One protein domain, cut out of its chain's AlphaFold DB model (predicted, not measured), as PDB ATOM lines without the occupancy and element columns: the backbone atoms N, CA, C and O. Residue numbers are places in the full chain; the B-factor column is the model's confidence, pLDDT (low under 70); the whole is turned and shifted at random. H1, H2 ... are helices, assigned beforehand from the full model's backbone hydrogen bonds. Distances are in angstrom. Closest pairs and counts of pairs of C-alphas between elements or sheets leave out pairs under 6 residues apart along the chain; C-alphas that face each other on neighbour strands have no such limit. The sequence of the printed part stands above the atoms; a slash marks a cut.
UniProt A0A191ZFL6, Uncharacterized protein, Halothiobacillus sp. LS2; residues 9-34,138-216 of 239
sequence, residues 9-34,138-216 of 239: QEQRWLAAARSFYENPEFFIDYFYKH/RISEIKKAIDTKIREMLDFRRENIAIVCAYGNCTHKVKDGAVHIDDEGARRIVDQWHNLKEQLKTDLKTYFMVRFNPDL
ATOM      1  N   GLN A   9      18.801  34.098  87.374       91.06
ATOM      2  CA  GLN A   9      17.364  34.365  87.381       91.06
ATOM      3  C   GLN A   9      16.589  33.359  86.519       91.06
ATOM      4  O   GLN A   9      15.543  32.871  86.941       91.06
ATOM      5  N   GLU A  10      17.118  33.006  85.346       93.31
ATOM      6  CA  GLU A  10      16.543  31.974  84.474       93.31
ATOM      7  C   GLU A  10      16.593  30.591  85.144       93.31
ATOM      8  O   GLU A  10      15.612  29.850  85.106       93.31
ATOM      9  N   GLN A  11      17.691  30.265  85.834       93.56
ATOM     10  CA  GLN A  11      17.808  29.028  86.610       93.56
ATOM     11  C   GLN A  11      16.814  28.983  87.779       93.56
ATOM     12  O   GLN A  11      16.173  27.957  87.997       93.56
ATOM     13  N   ARG A  12      16.629  30.094  88.507       91.81
ATOM     14  CA  ARG A  12      15.616  30.207  89.573       91.81
ATOM     15  C   ARG A  12      14.201  30.029  89.035       91.81
ATOM     16  O   ARG A  12      13.402  29.340  89.660       91.81
ATOM     17  N   TRP A  13      13.903  30.613  87.876       91.75
ATOM     18  CA  TRP A  13      12.613  30.436  87.213       91.75
ATOM     19  C   TRP A  13      12.367  28.970  86.825       91.75
ATOM     20  O   TRP A  13      11.291  28.442  87.092       91.75
ATOM     21  N   LEU A  14      13.377  28.277  86.286       94.31
ATOM     22  CA  LEU A  14      13.281  26.843  85.985       94.31
ATOM     23  C   LEU A  14      13.139  25.980  87.244       94.31
ATOM     24  O   LEU A  14      12.383  25.014  87.231       94.31
ATOM     25  N   ALA A  15      13.832  26.324  88.332       92.56
ATOM     26  CA  ALA A  15      13.689  25.632  89.611       92.56
ATOM     27  C   ALA A  15      12.273  25.796  90.188       92.56
ATOM     28  O   ALA A  15      11.698  24.828  90.680       92.56
ATOM     29  N   ALA A  16      11.690  26.993  90.068       92.06
ATOM     30  CA  ALA A  16      10.300  27.246  90.433       92.06
ATOM     31  C   ALA A  16       9.328  26.427  89.567       92.06
ATOM     32  O   ALA A  16       8.444  25.772  90.109       92.06
ATOM     33  N   ALA A  17       9.531  26.401  88.244       92.50
ATOM     34  CA  ALA A  17       8.719  25.593  87.336       92.50
ATOM     35  C   ALA A  17       8.803  24.097  87.675       92.50
ATOM     36  O   ALA A  17       7.775  23.435  87.773       92.50
ATOM     37  N   ARG A  18      10.011  23.572  87.915       93.19
ATOM     38  CA  ARG A  18      10.201  22.188  88.358       93.19
ATOM     39  C   ARG A  18       9.449  21.908  89.659       93.19
ATOM     40  O   ARG A  18       8.718  20.932  89.708       93.19
ATOM     41  N   SER A  19       9.623  22.756  90.674       92.19
ATOM     42  CA  SER A  19       8.956  22.614  91.975       92.19
ATOM     43  C   SER A  19       7.434  22.563  91.822       92.19
ATOM     44  O   SER A  19       6.790  21.689  92.390       92.19
ATOM     45  N   PHE A  20       6.872  23.431  90.973       91.19
ATOM     46  CA  PHE A  20       5.445  23.423  90.660       91.19
ATOM     47  C   PHE A  20       4.979  22.110  90.022       91.19
ATOM     48  O   PHE A  20       3.967  21.577  90.449       91.19
ATOM     49  N   TYR A  21       5.692  21.575  89.025       90.50
ATOM     50  CA  TYR A  21       5.285  20.312  88.394       90.50
ATOM     51  C   TYR A  21       5.536  19.082  89.278       90.50
ATOM     52  O   TYR A  21       4.838  18.089  89.126       90.50
ATOM     53  N   GLU A  22       6.530  19.130  90.168       91.31
ATOM     54  CA  GLU A  22       6.900  18.030  91.067       91.31
ATOM     55  C   GLU A  22       5.967  17.930  92.285       91.31
ATOM     56  O   GLU A  22       5.629  16.825  92.702       91.31
ATOM     57  N   ASN A  23       5.542  19.066  92.847       90.62
ATOM     58  CA  ASN A  23       4.568  19.132  93.937       90.62
ATOM     59  C   ASN A  23       3.818  20.485  93.895       90.62
ATOM     60  O   ASN A  23       4.265  21.466  94.509       90.62
ATOM     61  N   PRO A  24       2.700  20.566  93.148       89.88
ATOM     62  CA  PRO A  24       1.946  21.803  92.979       89.88
ATOM     63  C   PRO A  24       1.424  22.382  94.299       89.88
ATOM     64  O   PRO A  24       1.454  23.602  94.479       89.88
ATOM     65  N   GLU A  25       0.982  21.537  95.236       89.06
ATOM     66  CA  GLU A  25       0.469  21.965  96.539       89.06
ATOM     67  C   GLU A  25       1.559  22.655  97.358       89.06
ATOM     68  O   GLU A  25       1.376  23.786  97.810       89.06
ATOM     69  N   PHE A  26       2.730  22.021  97.471       90.62
ATOM     70  CA  PHE A  26       3.894  22.605  98.132       90.62
ATOM     71  C   PHE A  26       4.313  23.914  97.463       90.62
ATOM     72  O   PHE A  26       4.625  24.898  98.136       90.62
ATOM     73  N   PHE A  27       4.296  23.970  96.130       91.25
ATOM     74  CA  PHE A  27       4.644  25.201  95.440       91.25
ATOM     75  C   PHE A  27       3.701  26.352  95.796       91.25
ATOM     76  O   PHE A  27       4.154  27.472  96.053       91.25
ATOM     77  N   ILE A  28       2.398  26.078  95.822       89.69
ATOM     78  CA  ILE A  28       1.391  27.091  96.123       89.69
ATOM     79  C   ILE A  28       1.478  27.552  97.573       89.69
ATOM     80  O   ILE A  28       1.422  28.753  97.826       89.69
ATOM     81  N   ASP A  29       1.667  26.626  98.508       89.31
ATOM     82  CA  ASP A  29       1.652  26.947  99.932       89.31
ATOM     83  C   ASP A  29       2.916  27.725 100.370       89.31
ATOM     84  O   ASP A  29       2.841  28.553 101.279       89.31
ATOM     85  N   TYR A  30       4.069  27.520  99.709       88.19
ATOM     86  CA  TYR A  30       5.357  28.078 100.159       88.19
ATOM     87  C   TYR A  30       6.016  29.095  99.212       88.19
ATOM     88  O   TYR A  30       6.779  29.948  99.676       88.19
ATOM     89  N   PHE A  31       5.758  29.039  97.901       86.62
ATOM     90  CA  PHE A  31       6.418  29.921  96.923       86.62
ATOM     91  C   PHE A  31       5.459  30.858  96.193       86.62
ATOM     92  O   PHE A  31       5.851  31.975  95.834       86.62
ATOM     93  N   TYR A  32       4.221  30.427  95.948       86.62
ATOM     94  CA  TYR A  32       3.255  31.230  95.216       86.62
ATOM     95  C   TYR A  32       2.806  32.437  96.040       86.62
ATOM     96  O   TYR A  32       2.302  32.328  97.154       86.62
ATOM     97  N   LYS A  33       2.958  33.627  95.458       85.31
ATOM     98  CA  LYS A  33       2.430  34.863  96.030       85.31
ATOM     99  C   LYS A  33       1.185  35.259  95.263       85.31
ATOM    100  O   LYS A  33       1.281  35.735  94.132       85.31
ATOM    101  N   HIS A  34       0.027  35.091  95.892       78.50
ATOM    102  CA  HIS A  34      -1.227  35.548  95.313       78.50
ATOM    103  C   HIS A  34      -1.213  37.077  95.187       78.50
ATOM    104  O   HIS A  34      -1.203  37.809  96.180       78.50
ATOM    105  N   ARG A 138       6.898  12.945  73.535       85.38
ATOM    106  CA  ARG A 138       7.546  11.830  74.236       85.38
ATOM    107  C   ARG A 138       8.777  12.335  74.982       85.38
ATOM    108  O   ARG A 138       9.610  13.038  74.414       85.38
ATOM    109  N   ILE A 139       8.977  11.883  76.221       88.62
ATOM    110  CA  ILE A 139      10.132  12.281  77.052       88.62
ATOM    111  C   ILE A 139      11.471  12.100  76.315       88.62
ATOM    112  O   ILE A 139      12.373  12.926  76.454       88.62
ATOM    113  N   SER A 140      11.617  11.030  75.528       90.75
ATOM    114  CA  SER A 140      12.824  10.762  74.737       90.75
ATOM    115  C   SER A 140      13.106  11.836  73.684       90.75
ATOM    116  O   SER A 140      14.264  12.187  73.463       90.75
ATOM    117  N   GLU A 141      12.062  12.370  73.049       91.25
ATOM    118  CA  GLU A 141      12.170  13.420  72.033       91.25
ATOM    119  C   GLU A 141      12.575  14.742  72.681       91.25
ATOM    120  O   GLU A 141      13.503  15.390  72.201       91.25
ATOM    121  N   ILE A 142      11.977  15.076  73.831       91.75
ATOM    122  CA  ILE A 142      12.320  16.285  74.593       91.75
ATOM    123  C   ILE A 142      13.781  16.234  75.058       91.75
ATOM    124  O   ILE A 142      14.522  17.197  74.887       91.75
ATOM    125  N   LYS A 143      14.240  15.094  75.601       93.69
ATOM    126  CA  LYS A 143      15.648  14.926  76.005       93.69
ATOM    127  C   LYS A 143      16.597  15.122  74.826       93.69
ATOM    128  O   LYS A 143      17.573  15.857  74.941       93.69
ATOM    129  N   LYS A 144      16.283  14.516  73.675       94.06
ATOM    130  CA  LYS A 144      17.078  14.677  72.452       94.06
ATOM    131  C   LYS A 144      17.099  16.135  71.979       94.06
ATOM    132  O   LYS A 144      18.153  16.602  71.542       94.06
ATOM    133  N   ALA A 145      15.973  16.846  72.068       93.19
ATOM    134  CA  ALA A 145      15.880  18.266  71.738       93.19
ATOM    135  C   ALA A 145      16.769  19.115  72.660       93.19
ATOM    136  O   ALA A 145      17.617  19.851  72.157       93.19
ATOM    137  N   ILE A 146      16.687  18.907  73.980       95.19
ATOM    138  CA  ILE A 146      17.533  19.573  74.982       95.19
ATOM    139  C   ILE A 146      19.020  19.328  74.698       95.19
ATOM    140  O   ILE A 146      19.794  20.279  74.602       95.19
ATOM    141  N   ASP A 147      19.430  18.072  74.510       94.94
ATOM    142  CA  ASP A 147      20.837  17.729  74.265       94.94
ATOM    143  C   ASP A 147      21.357  18.323  72.949       94.94
ATOM    144  O   ASP A 147      22.526  18.700  72.841       94.94
ATOM    145  N   THR A 148      20.502  18.396  71.927       94.94
ATOM    146  CA  THR A 148      20.832  19.035  70.645       94.94
ATOM    147  C   THR A 148      20.971  20.544  70.814       94.94
ATOM    148  O   THR A 148      21.955  21.112  70.351       94.94
ATOM    149  N   LYS A 149      20.056  21.176  71.555       94.69
ATOM    150  CA  LYS A 149      20.069  22.615  71.831       94.69
ATOM    151  C   LYS A 149      21.286  23.028  72.657       94.69
ATOM    152  O   LYS A 149      21.919  24.034  72.362       94.69
ATOM    153  N   ILE A 150      21.675  22.228  73.650       95.25
ATOM    154  CA  ILE A 150      22.890  22.474  74.440       95.25
ATOM    155  C   ILE A 150      24.143  22.418  73.553       95.25
ATOM    156  O   ILE A 150      25.030  23.257  73.713       95.25
ATOM    157  N   ARG A 151      24.217  21.465  72.613       94.62
ATOM    158  CA  ARG A 151      25.319  21.386  71.638       94.62
ATOM    159  C   ARG A 151      25.346  22.604  70.712       94.62
ATOM    160  O   ARG A 151      26.382  23.248  70.613       94.62
ATOM    161  N   GLU A 152      24.200  22.981  70.152       95.31
ATOM    162  CA  GLU A 152      24.051  24.189  69.328       95.31
ATOM    163  C   GLU A 152      24.509  25.451  70.079       95.31
ATOM    164  O   GLU A 152      25.278  26.250  69.557       95.31
ATOM    165  N   MET A 153      24.124  25.600  71.350       95.56
ATOM    166  CA  MET A 153      24.557  26.725  72.184       95.56
ATOM    167  C   MET A 153      26.061  26.701  72.495       95.56
ATOM    168  O   MET A 153      26.685  27.759  72.599       95.56
ATOM    169  N   LEU A 154      26.665  25.522  72.662       94.81
ATOM    170  CA  LEU A 154      28.114  25.396  72.848       94.81
ATOM    171  C   LEU A 154      28.879  25.837  71.599       94.81
ATOM    172  O   LEU A 154      29.894  26.522  71.726       94.81
ATOM    173  N   ASP A 155      28.406  25.446  70.420       95.75
ATOM    174  CA  ASP A 155      29.029  25.794  69.141       95.75
ATOM    175  C   ASP A 155      28.849  27.288  68.851       95.75
ATOM    176  O   ASP A 155      29.835  28.003  68.663       95.75
ATOM    177  N   PHE A 156      27.630  27.807  69.020       96.38
ATOM    178  CA  PHE A 156      27.334  29.231  68.880       96.38
ATOM    179  C   PHE A 156      28.189  30.107  69.806       96.38
ATOM    180  O   PHE A 156      28.706  31.147  69.397       96.38
ATOM    181  N   ARG A 157      28.380  29.690  71.068       94.88
ATOM    182  CA  ARG A 157      29.252  30.411  72.005       94.88
ATOM    183  C   ARG A 157      30.715  30.364  71.583       94.88
ATOM    184  O   ARG A 157      31.419  31.341  71.816       94.88
ATOM    185  N   ARG A 158      31.191  29.245  71.031       95.44
ATOM    186  CA  ARG A 158      32.581  29.131  70.562       95.44
ATOM    187  C   ARG A 158      32.854  30.102  69.418       95.44
ATOM    188  O   ARG A 158      33.879  30.774  69.446       95.44
ATOM    189  N   GLU A 159      31.913  30.232  68.492       96.31
ATOM    190  CA  GLU A 159      32.000  31.163  67.363       96.31
ATOM    191  C   GLU A 159      31.867  32.633  67.793       96.31
ATOM    192  O   GLU A 159      32.506  33.509  67.216       96.31
ATOM    193  N   ASN A 160      31.093  32.911  68.849       95.50
ATOM    194  CA  ASN A 160      30.714  34.271  69.254       95.50
ATOM    195  C   ASN A 160      31.158  34.632  70.685       95.50
ATOM    196  O   ASN A 160      30.469  35.363  71.407       95.50
ATOM    197  N   ILE A 161      32.305  34.104  71.126       95.12
ATOM    198  CA  ILE A 161      32.703  34.086  72.544       95.12
ATOM    199  C   ILE A 161      32.734  35.469  73.199       95.12
ATOM    200  O   ILE A 161      32.245  35.615  74.318       95.12
ATOM    201  N   ALA A 162      33.261  36.488  72.515       94.69
ATOM    202  CA  ALA A 162      33.392  37.835  73.070       94.69
ATOM    203  C   ALA A 162      32.020  38.441  73.409       94.69
ATOM    204  O   ALA A 162      31.801  38.919  74.523       94.69
ATOM    205  N   ILE A 163      31.073  38.338  72.476       94.56
ATOM    206  CA  ILE A 163      29.727  38.904  72.612       94.56
ATOM    207  C   ILE A 163      28.908  38.104  73.625       94.56
ATOM    208  O   ILE A 163      28.262  38.687  74.497       94.56
ATOM    209  N   VAL A 164      28.965  36.768  73.572       93.88
ATOM    210  CA  VAL A 164      28.227  35.911  74.513       93.88
ATOM    211  C   VAL A 164      28.749  36.075  75.943       93.88
ATOM    212  O   VAL A 164      27.949  36.113  76.876       93.88
ATOM    213  N   CYS A 165      30.060  36.220  76.145       91.81
ATOM    214  CA  CYS A 165      30.617  36.490  77.473       91.81
ATOM    215  C   CYS A 165      30.224  37.877  78.001       91.81
ATOM    216  O   CYS A 165      29.926  37.996  79.188       91.81
ATOM    217  N   ALA A 166      30.177  38.898  77.141       91.69
ATOM    218  CA  ALA A 166      29.795  40.252  77.538       91.69
ATOM    219  C   ALA A 166      28.293  40.378  77.853       91.69
ATOM    220  O   ALA A 166      27.920  40.969  78.866       91.69
ATOM    221  N   TYR A 167      27.429  39.799  77.011       92.62
ATOM    222  CA  TYR A 167      25.988  40.078  77.031       92.62
ATOM    223  C   TYR A 167      25.088  38.866  77.315       92.62
ATOM    224  O   TYR A 167      23.895  39.026  77.578       92.62
ATOM    225  N   GLY A 168      25.615  37.638  77.302       89.81
ATOM    226  CA  GLY A 168      24.807  36.410  77.322       89.81
ATOM    227  C   GLY A 168      23.887  36.255  78.543       89.81
ATOM    228  O   GLY A 168      22.794  35.689  78.437       89.81
ATOM    229  N   ASN A 169      24.276  36.822  79.689       89.81
ATOM    230  CA  ASN A 169      23.477  36.819  80.921       89.81
ATOM    231  C   ASN A 169      22.526  38.022  81.056       89.81
ATOM    232  O   ASN A 169      21.647  38.011  81.917       89.81
ATOM    233  N   CYS A 170      22.657  39.045  80.210       89.81
ATOM    234  CA  CYS A 170      21.839  40.259  80.245       89.81
ATOM    235  C   CYS A 170      21.040  40.492  78.955       89.81
ATOM    236  O   CYS A 170      20.545  41.594  78.739       89.81
ATOM    237  N   THR A 171      20.826  39.454  78.140       91.50
ATOM    238  CA  THR A 171      20.067  39.578  76.882       91.50
ATOM    239  C   THR A 171      18.648  40.133  77.050       91.50
ATOM    240  O   THR A 171      18.153  40.818  76.163       91.50
ATOM    241  N   HIS A 172      18.005  39.910  78.202       87.44
ATOM    242  CA  HIS A 172      16.717  40.530  78.539       87.44
ATOM    243  C   HIS A 172      16.824  42.062  78.622       87.44
ATOM    244  O   HIS A 172      16.018  42.762  78.028       87.44
ATOM    245  N   LYS A 173      17.889  42.590  79.240       88.88
ATOM    246  CA  LYS A 173      18.140  44.039  79.329       88.88
ATOM    247  C   LYS A 173      18.386  44.667  77.961       88.88
ATOM    248  O   LYS A 173      18.043  45.821  77.744       88.88
ATOM    249  N   VAL A 174      18.987  43.903  77.051       88.12
ATOM    250  CA  VAL A 174      19.214  44.321  75.664       88.12
ATOM    251  C   VAL A 174      17.876  44.425  74.917       88.12
ATOM    252  O   VAL A 174      17.643  45.416  74.221       88.12
ATOM    253  N   LYS A 175      16.956  43.466  75.108       85.38
ATOM    254  CA  LYS A 175      15.591  43.528  74.551       85.38
ATOM    255  C   LYS A 175      14.738  44.646  75.143       85.38
ATOM    256  O   LYS A 175      14.058  45.330  74.387       85.38
ATOM    257  N   ASP A 176      14.836  44.873  76.447       87.50
ATOM    258  CA  ASP A 176      14.095  45.928  77.147       87.50
ATOM    259  C   ASP A 176      14.649  47.341  76.859       87.50
ATOM    260  O   ASP A 176      14.131  48.332  77.369       87.50
ATOM    261  N   GLY A 177      15.728  47.451  76.073       87.19
ATOM    262  CA  GLY A 177      16.369  48.721  75.719       87.19
ATOM    263  C   GLY A 177      17.256  49.319  76.818       87.19
ATOM    264  O   GLY A 177      17.833  50.382  76.621       87.19
ATOM    265  N   ALA A 178      17.415  48.636  77.956       89.44
ATOM    266  CA  ALA A 178      18.248  49.084  79.073       89.44
ATOM    267  C   ALA A 178      19.760  48.957  78.804       89.44
ATOM    268  O   ALA A 178      20.561  49.595  79.482       89.44
ATOM    269  N   VAL A 179      20.158  48.121  77.841       88.81
ATOM    270  CA  VAL A 179      21.536  48.024  77.339       88.81
ATOM    271  C   VAL A 179      21.520  48.270  75.836       88.81
ATOM    272  O   VAL A 179      20.878  47.526  75.089       88.81
ATOM    273  N   HIS A 180      22.236  49.307  75.404       89.75
ATOM    274  CA  HIS A 180      22.405  49.639  73.996       89.75
ATOM    275  C   HIS A 180      23.661  48.967  73.429       89.75
ATOM    276  O   HIS A 180      24.679  48.874  74.111       89.75
ATOM    277  N   ILE A 181      23.560  48.470  72.198       90.50
ATOM    278  CA  ILE A 181      24.664  47.871  71.447       90.50
ATOM    279  C   ILE A 181      24.655  48.568  70.089       90.50
ATOM    280  O   ILE A 181      23.712  48.361  69.327       90.50
ATOM    281  N   ASP A 182      25.670  49.389  69.824       89.69
ATOM    282  CA  ASP A 182      25.765  50.182  68.590       89.69
ATOM    283  C   ASP A 182      26.028  49.302  67.356       89.69
ATOM    284  O   ASP A 182      25.563  49.586  66.255       89.69
ATOM    285  N   ASP A 183      26.771  48.209  67.539       93.06
ATOM    286  CA  ASP A 183      27.072  47.247  66.480       93.06
ATOM    287  C   ASP A 183      25.863  46.334  66.209       93.06
ATOM    288  O   ASP A 183      25.519  45.456  67.011       93.06
ATOM    289  N   GLU A 184      25.237  46.508  65.040       92.12
ATOM    290  CA  GLU A 184      24.122  45.671  64.583       92.12
ATOM    291  C   GLU A 184      24.465  44.175  64.514       92.12
ATOM    292  O   GLU A 184      23.610  43.331  64.797       92.12
ATOM    293  N   GLY A 185      25.695  43.820  64.136       92.69
ATOM    294  CA  GLY A 185      26.151  42.433  64.078       92.69
ATOM    295  C   GLY A 185      26.177  41.811  65.471       92.69
ATOM    296  O   GLY A 185      25.594  40.745  65.696       92.69
ATOM    297  N   ALA A 186      26.755  42.529  66.437       92.75
ATOM    298  CA  ALA A 186      26.748  42.113  67.835       92.75
ATOM    299  C   ALA A 186      25.324  42.026  68.402       92.75
ATOM    300  O   ALA A 186      24.998  41.073  69.117       92.75
ATOM    301  N   ARG A 187      24.443  42.965  68.033       93.56
ATOM    302  CA  ARG A 187      23.030  42.940  68.429       93.56
ATOM    303  C   ARG A 187      22.320  41.677  67.936       93.56
ATOM    304  O   ARG A 187      21.676  40.999  68.735       93.56
ATOM    305  N   ARG A 188      22.491  41.313  66.659       94.62
ATOM    306  CA  ARG A 188      21.897  40.092  66.077       94.62
ATOM    307  C   ARG A 188      22.359  38.827  66.798       94.62
ATOM    308  O   ARG A 188      21.539  37.954  67.071       94.62
ATOM    309  N   ILE A 189      23.641  38.746  67.158       96.25
ATOM    310  CA  ILE A 189      24.202  37.616  67.918       96.25
ATOM    311  C   ILE A 189      23.547  37.505  69.302       96.25
ATOM    312  O   ILE A 189      23.188  36.409  69.739       96.25
ATOM    313  N   VAL A 190      23.345  38.632  69.991       95.25
ATOM    314  CA  VAL A 190      22.666  38.658  71.296       95.25
ATOM    315  C   VAL A 190      21.206  38.213  71.187       95.25
ATOM    316  O   VAL A 190      20.741  37.439  72.029       95.25
ATOM    317  N   ASP A 191      20.493  38.655  70.151       94.44
ATOM    318  CA  ASP A 191      19.102  38.261  69.912       94.44
ATOM    319  C   ASP A 191      18.981  36.764  69.579       94.44
ATOM    320  O   ASP A 191      18.106  36.076  70.113       94.44
ATOM    321  N   GLN A 192      19.901  36.220  68.776       95.94
ATOM    322  CA  GLN A 192      19.978  34.780  68.506       95.94
ATOM    323  C   GLN A 192      20.267  33.978  69.781       95.94
ATOM    324  O   GLN A 192      19.550  33.020  70.077       95.94
ATOM    325  N   TRP A 193      21.242  34.406  70.591       96.25
ATOM    326  CA  TRP A 193      21.537  33.774  71.881       96.25
ATOM    327  C   TRP A 193      20.329  33.794  72.822       96.25
ATOM    328  O   TRP A 193      20.025  32.802  73.485       96.25
ATOM    329  N   HIS A 194      19.608  34.916  72.873       95.31
ATOM    330  CA  HIS A 194      18.379  35.031  73.649       95.31
ATOM    331  C   HIS A 194      17.327  34.014  73.190       95.31
ATOM    332  O   HIS A 194      16.774  33.304  74.025       95.31
ATOM    333  N   ASN A 195      17.098  33.891  71.882       95.31
ATOM    334  CA  ASN A 195      16.128  32.939  71.341       95.31
ATOM    335  C   ASN A 195      16.518  31.480  71.639       95.31
ATOM    336  O   ASN A 195      15.652  30.693  72.016       95.31
ATOM    337  N   LEU A 196      17.808  31.127  71.556       95.94
ATOM    338  CA  LEU A 196      18.296  29.796  71.947       95.94
ATOM    339  C   LEU A 196      18.012  29.494  73.424       95.94
ATOM    340  O   LEU A 196      17.557  28.397  73.754       95.94
ATOM    341  N   LYS A 197      18.214  30.476  74.315       95.31
ATOM    342  CA  LYS A 197      17.862  30.340  75.738       95.31
ATOM    343  C   LYS A 197      16.358  30.171  75.951       95.31
ATOM    344  O   LYS A 197      15.970  29.339  76.766       95.31
ATOM    345  N   GLU A 198      15.512  30.937  75.259       94.44
ATOM    346  CA  GLU A 198      14.049  30.801  75.367       94.44
ATOM    347  C   GLU A 198      13.563  29.424  74.900       94.44
ATOM    348  O   GLU A 198      12.750  28.794  75.579       94.44
ATOM    349  N   GLN A 199      14.117  28.917  73.795       94.62
ATOM    350  CA  GLN A 199      13.830  27.566  73.308       94.62
ATOM    351  C   GLN A 199      14.255  26.508  74.332       94.62
ATOM    352  O   GLN A 199      13.430  25.697  74.742       94.62
ATOM    353  N   LEU A 200      15.490  26.574  74.845       95.62
ATOM    354  CA  LEU A 200      15.973  25.634  75.862       95.62
ATOM    355  C   LEU A 200      15.121  25.668  77.141       95.62
ATOM    356  O   LEU A 200      14.811  24.625  77.713       95.62
ATOM    357  N   LYS A 201      14.730  26.861  77.610       95.06
ATOM    358  CA  LYS A 201      13.847  27.007  78.778       95.06
ATOM    359  C   LYS A 201      12.474  26.389  78.532       95.06
ATOM    360  O   LYS A 201      11.928  25.777  79.447       95.06
ATOM    361  N   THR A 202      11.939  26.545  77.322       93.38
ATOM    362  CA  THR A 202      10.674  25.926  76.911       93.38
ATOM    363  C   THR A 202      10.800  24.407  76.945       93.38
ATOM    364  O   THR A 202      10.025  23.764  77.646       93.38
ATOM    365  N   ASP A 203      11.837  23.842  76.322       93.62
ATOM    366  CA  ASP A 203      12.077  22.393  76.310       93.62
ATOM    367  C   ASP A 203      12.259  21.821  77.726       93.62
ATOM    368  O   ASP A 203      11.696  20.779  78.061       93.62
ATOM    369  N   LEU A 204      13.001  22.518  78.597       94.88
ATOM    370  CA  LEU A 204      13.190  22.119  79.997       94.88
ATOM    371  C   LEU A 204      11.885  22.177  80.797       94.88
ATOM    372  O   LEU A 204      11.616  21.281  81.596       94.88
ATOM    373  N   LYS A 205      11.060  23.208  80.582       92.62
ATOM    374  CA  LYS A 205       9.746  23.319  81.222       92.62
ATOM    375  C   LYS A 205       8.826  22.182  80.772       92.62
ATOM    376  O   LYS A 205       8.228  21.530  81.625       92.62
ATOM    377  N   THR A 206       8.771  21.901  79.470       90.75
ATOM    378  CA  THR A 206       8.011  20.775  78.907       90.75
ATOM    379  C   THR A 206       8.528  19.441  79.439       90.75
ATOM    380  O   THR A 206       7.738  18.569  79.790       90.75
ATOM    381  N   TYR A 207       9.845  19.286  79.597       92.94
ATOM    382  CA  TYR A 207      10.426  18.103  80.228       92.94
ATOM    383  C   TYR A 207       9.935  17.918  81.667       92.94
ATOM    384  O   TYR A 207       9.528  16.813  82.017       92.94
ATOM    385  N   PHE A 208       9.954  18.965  82.502       92.25
ATOM    386  CA  PHE A 208       9.452  18.873  83.880       92.25
ATOM    387  C   PHE A 208       7.966  18.529  83.917       92.25
ATOM    388  O   PHE A 208       7.569  17.640  84.663       92.25
ATOM    389  N   MET A 209       7.181  19.181  83.065       88.75
ATOM    390  CA  MET A 209       5.756  18.927  82.910       88.75
ATOM    391  C   MET A 209       5.486  17.451  82.597       88.75
ATOM    392  O   MET A 209       4.867  16.774  83.403       88.75
ATOM    393  N   VAL A 210       6.045  16.906  81.512       89.31
ATOM    394  CA  VAL A 210       5.804  15.504  81.119       89.31
ATOM    395  C   VAL A 210       6.421  14.508  82.115       89.31
ATOM    396  O   VAL A 210       5.914  13.405  82.297       89.31
ATOM    397  N   ARG A 211       7.533  14.859  82.777       90.56
ATOM    398  CA  ARG A 211       8.221  13.957  83.715       90.56
ATOM    399  C   ARG A 211       7.494  13.798  85.048       90.56
ATOM    400  O   ARG A 211       7.581  12.705  85.619       90.56
ATOM    401  N   PHE A 212       6.906  14.879  85.558       88.00
ATOM    402  CA  PHE A 212       6.328  14.948  86.903       88.00
ATOM    403  C   PHE A 212       4.795  15.051  86.904       88.00
ATOM    404  O   PHE A 212       4.182  14.591  87.857       88.00
ATOM    405  N   ASN A 213       4.187  15.564  85.831       82.38
ATOM    406  CA  ASN A 213       2.737  15.606  85.625       82.38
ATOM    407  C   ASN A 213       2.370  15.174  84.181       82.38
ATOM    408  O   ASN A 213       1.981  16.013  83.364       82.38
ATOM    409  N   PRO A 214       2.551  13.882  83.830       77.44
ATOM    410  CA  PRO A 214       2.354  13.383  82.464       77.44
ATOM    411  C   PRO A 214       0.915  13.525  81.959       77.44
ATOM    412  O   PRO A 214       0.718  13.732  80.762       77.44
ATOM    413  N   ASP A 215      -0.065  13.453  82.858       73.56
ATOM    414  CA  ASP A 215      -1.489  13.513  82.521       73.56
ATOM    415  C   ASP A 215      -2.040  14.952  82.543       73.56
ATOM    416  O   ASP A 215      -3.180  15.187  82.157       73.56
ATOM    417  N   LEU A 216      -1.211  15.939  82.928       69.38
ATOM    418  CA  LEU A 216      -1.581  17.356  83.072       69.38
ATOM    419  C   LEU A 216      -2.801  17.587  83.969       69.38
ATOM    420  O   LEU A 216      -3.512  18.586  83.831       69.38
TER     421      LEU A 216
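This is residues 9 to 34 and 138 to 216 of the 239 residues of an uncharacterized protein of Halothiobacillus sp. LS2 (UniProt A0A191ZFL6). A long helix, H6, runs through the middle of a flat, loose group of helices, with H3 along one side of it in the opposite direction and the shorter H1 along another side of its last part, running the same way. The short helices H4 and H5 pack on the first half of H6, H4 crossing it nearly at a right angle, while H2 is at the far end and touches H1 alone. The printed part has 105 residues with six named helices, H1 to H6 in order along the chain, and no named strand; the class is all helix. It is loose, with a radius of gyration of the C-alphas of 16.4 A, and flat, spanning 47 by 35 by 16 A.

H6, the longest helix, holds residues 184 to 212 and measures 41.9 A, from C-alpha 184 at (24.122, 45.671, 64.583) to C-alpha 212 at (6.328, 14.948, 86.903). H3 holds residues 139 to 159 and measures 30.5 A. H1, residues 9 to 22, begins with C-alpha 9 at (17.364, 34.365, 87.381) and measures 19.7 A. H2 is residues 24 to 30 and H4 residues 161 to 167, each 10.1 A long. H5, residues 171 to 175, measures 6.4 A.

H6 is the hub, touching H1, H3, H4 and H5. H3 touches H6 at a shallow tilt of 21 degrees, opposite ways; the closest C-alphas, of Ile 142 and Tyr 207, are 6.2 A apart. H1 touches residues 201 to 212 of H6 alone, at a shallow tilt of 17 degrees, the same way; the closest C-alphas, of Glu 22 and Phe 212, are 5.2 A apart. H1 and H3 are apart. H4 touches residues 186 to 193 of H6 alone and is about perpendicular to it at 78 degrees, with the closest C-alphas, of Ile 163 and Ala 186, 6.5 A apart. H5 touches residues 190 to 194 of H6 alone, the closest C-alphas being those of Thr 171 and His 194, 5.8 A apart. H3 and H4 are close but not clearly touching, and H4 and H5 meet only through their link. H2 touches residues 16 to 20 of H1 alone, at a steep tilt of 58 degrees, opposite ways; the closest C-alphas, of Phe 20 and Phe 27, are 5.2 A apart. In H1, H2, H3, H4, H5 and H6 every O i to N i+4 pair is within hydrogen-bond range.

The two C-alphas farthest apart, of Asp 182 and Asp 215, are 47.8 A apart. Residues 35 to 137 are not printed, and C-alphas 34 and 138 are 32.9 A apart across the cut. Of the links that are printed whole, H1 to H2, H3 to H4 and H4 to H5 are tight, and H5 to H6 is short. The mean pLDDT of the printed part is 91.4, and residue 216 alone is under 70.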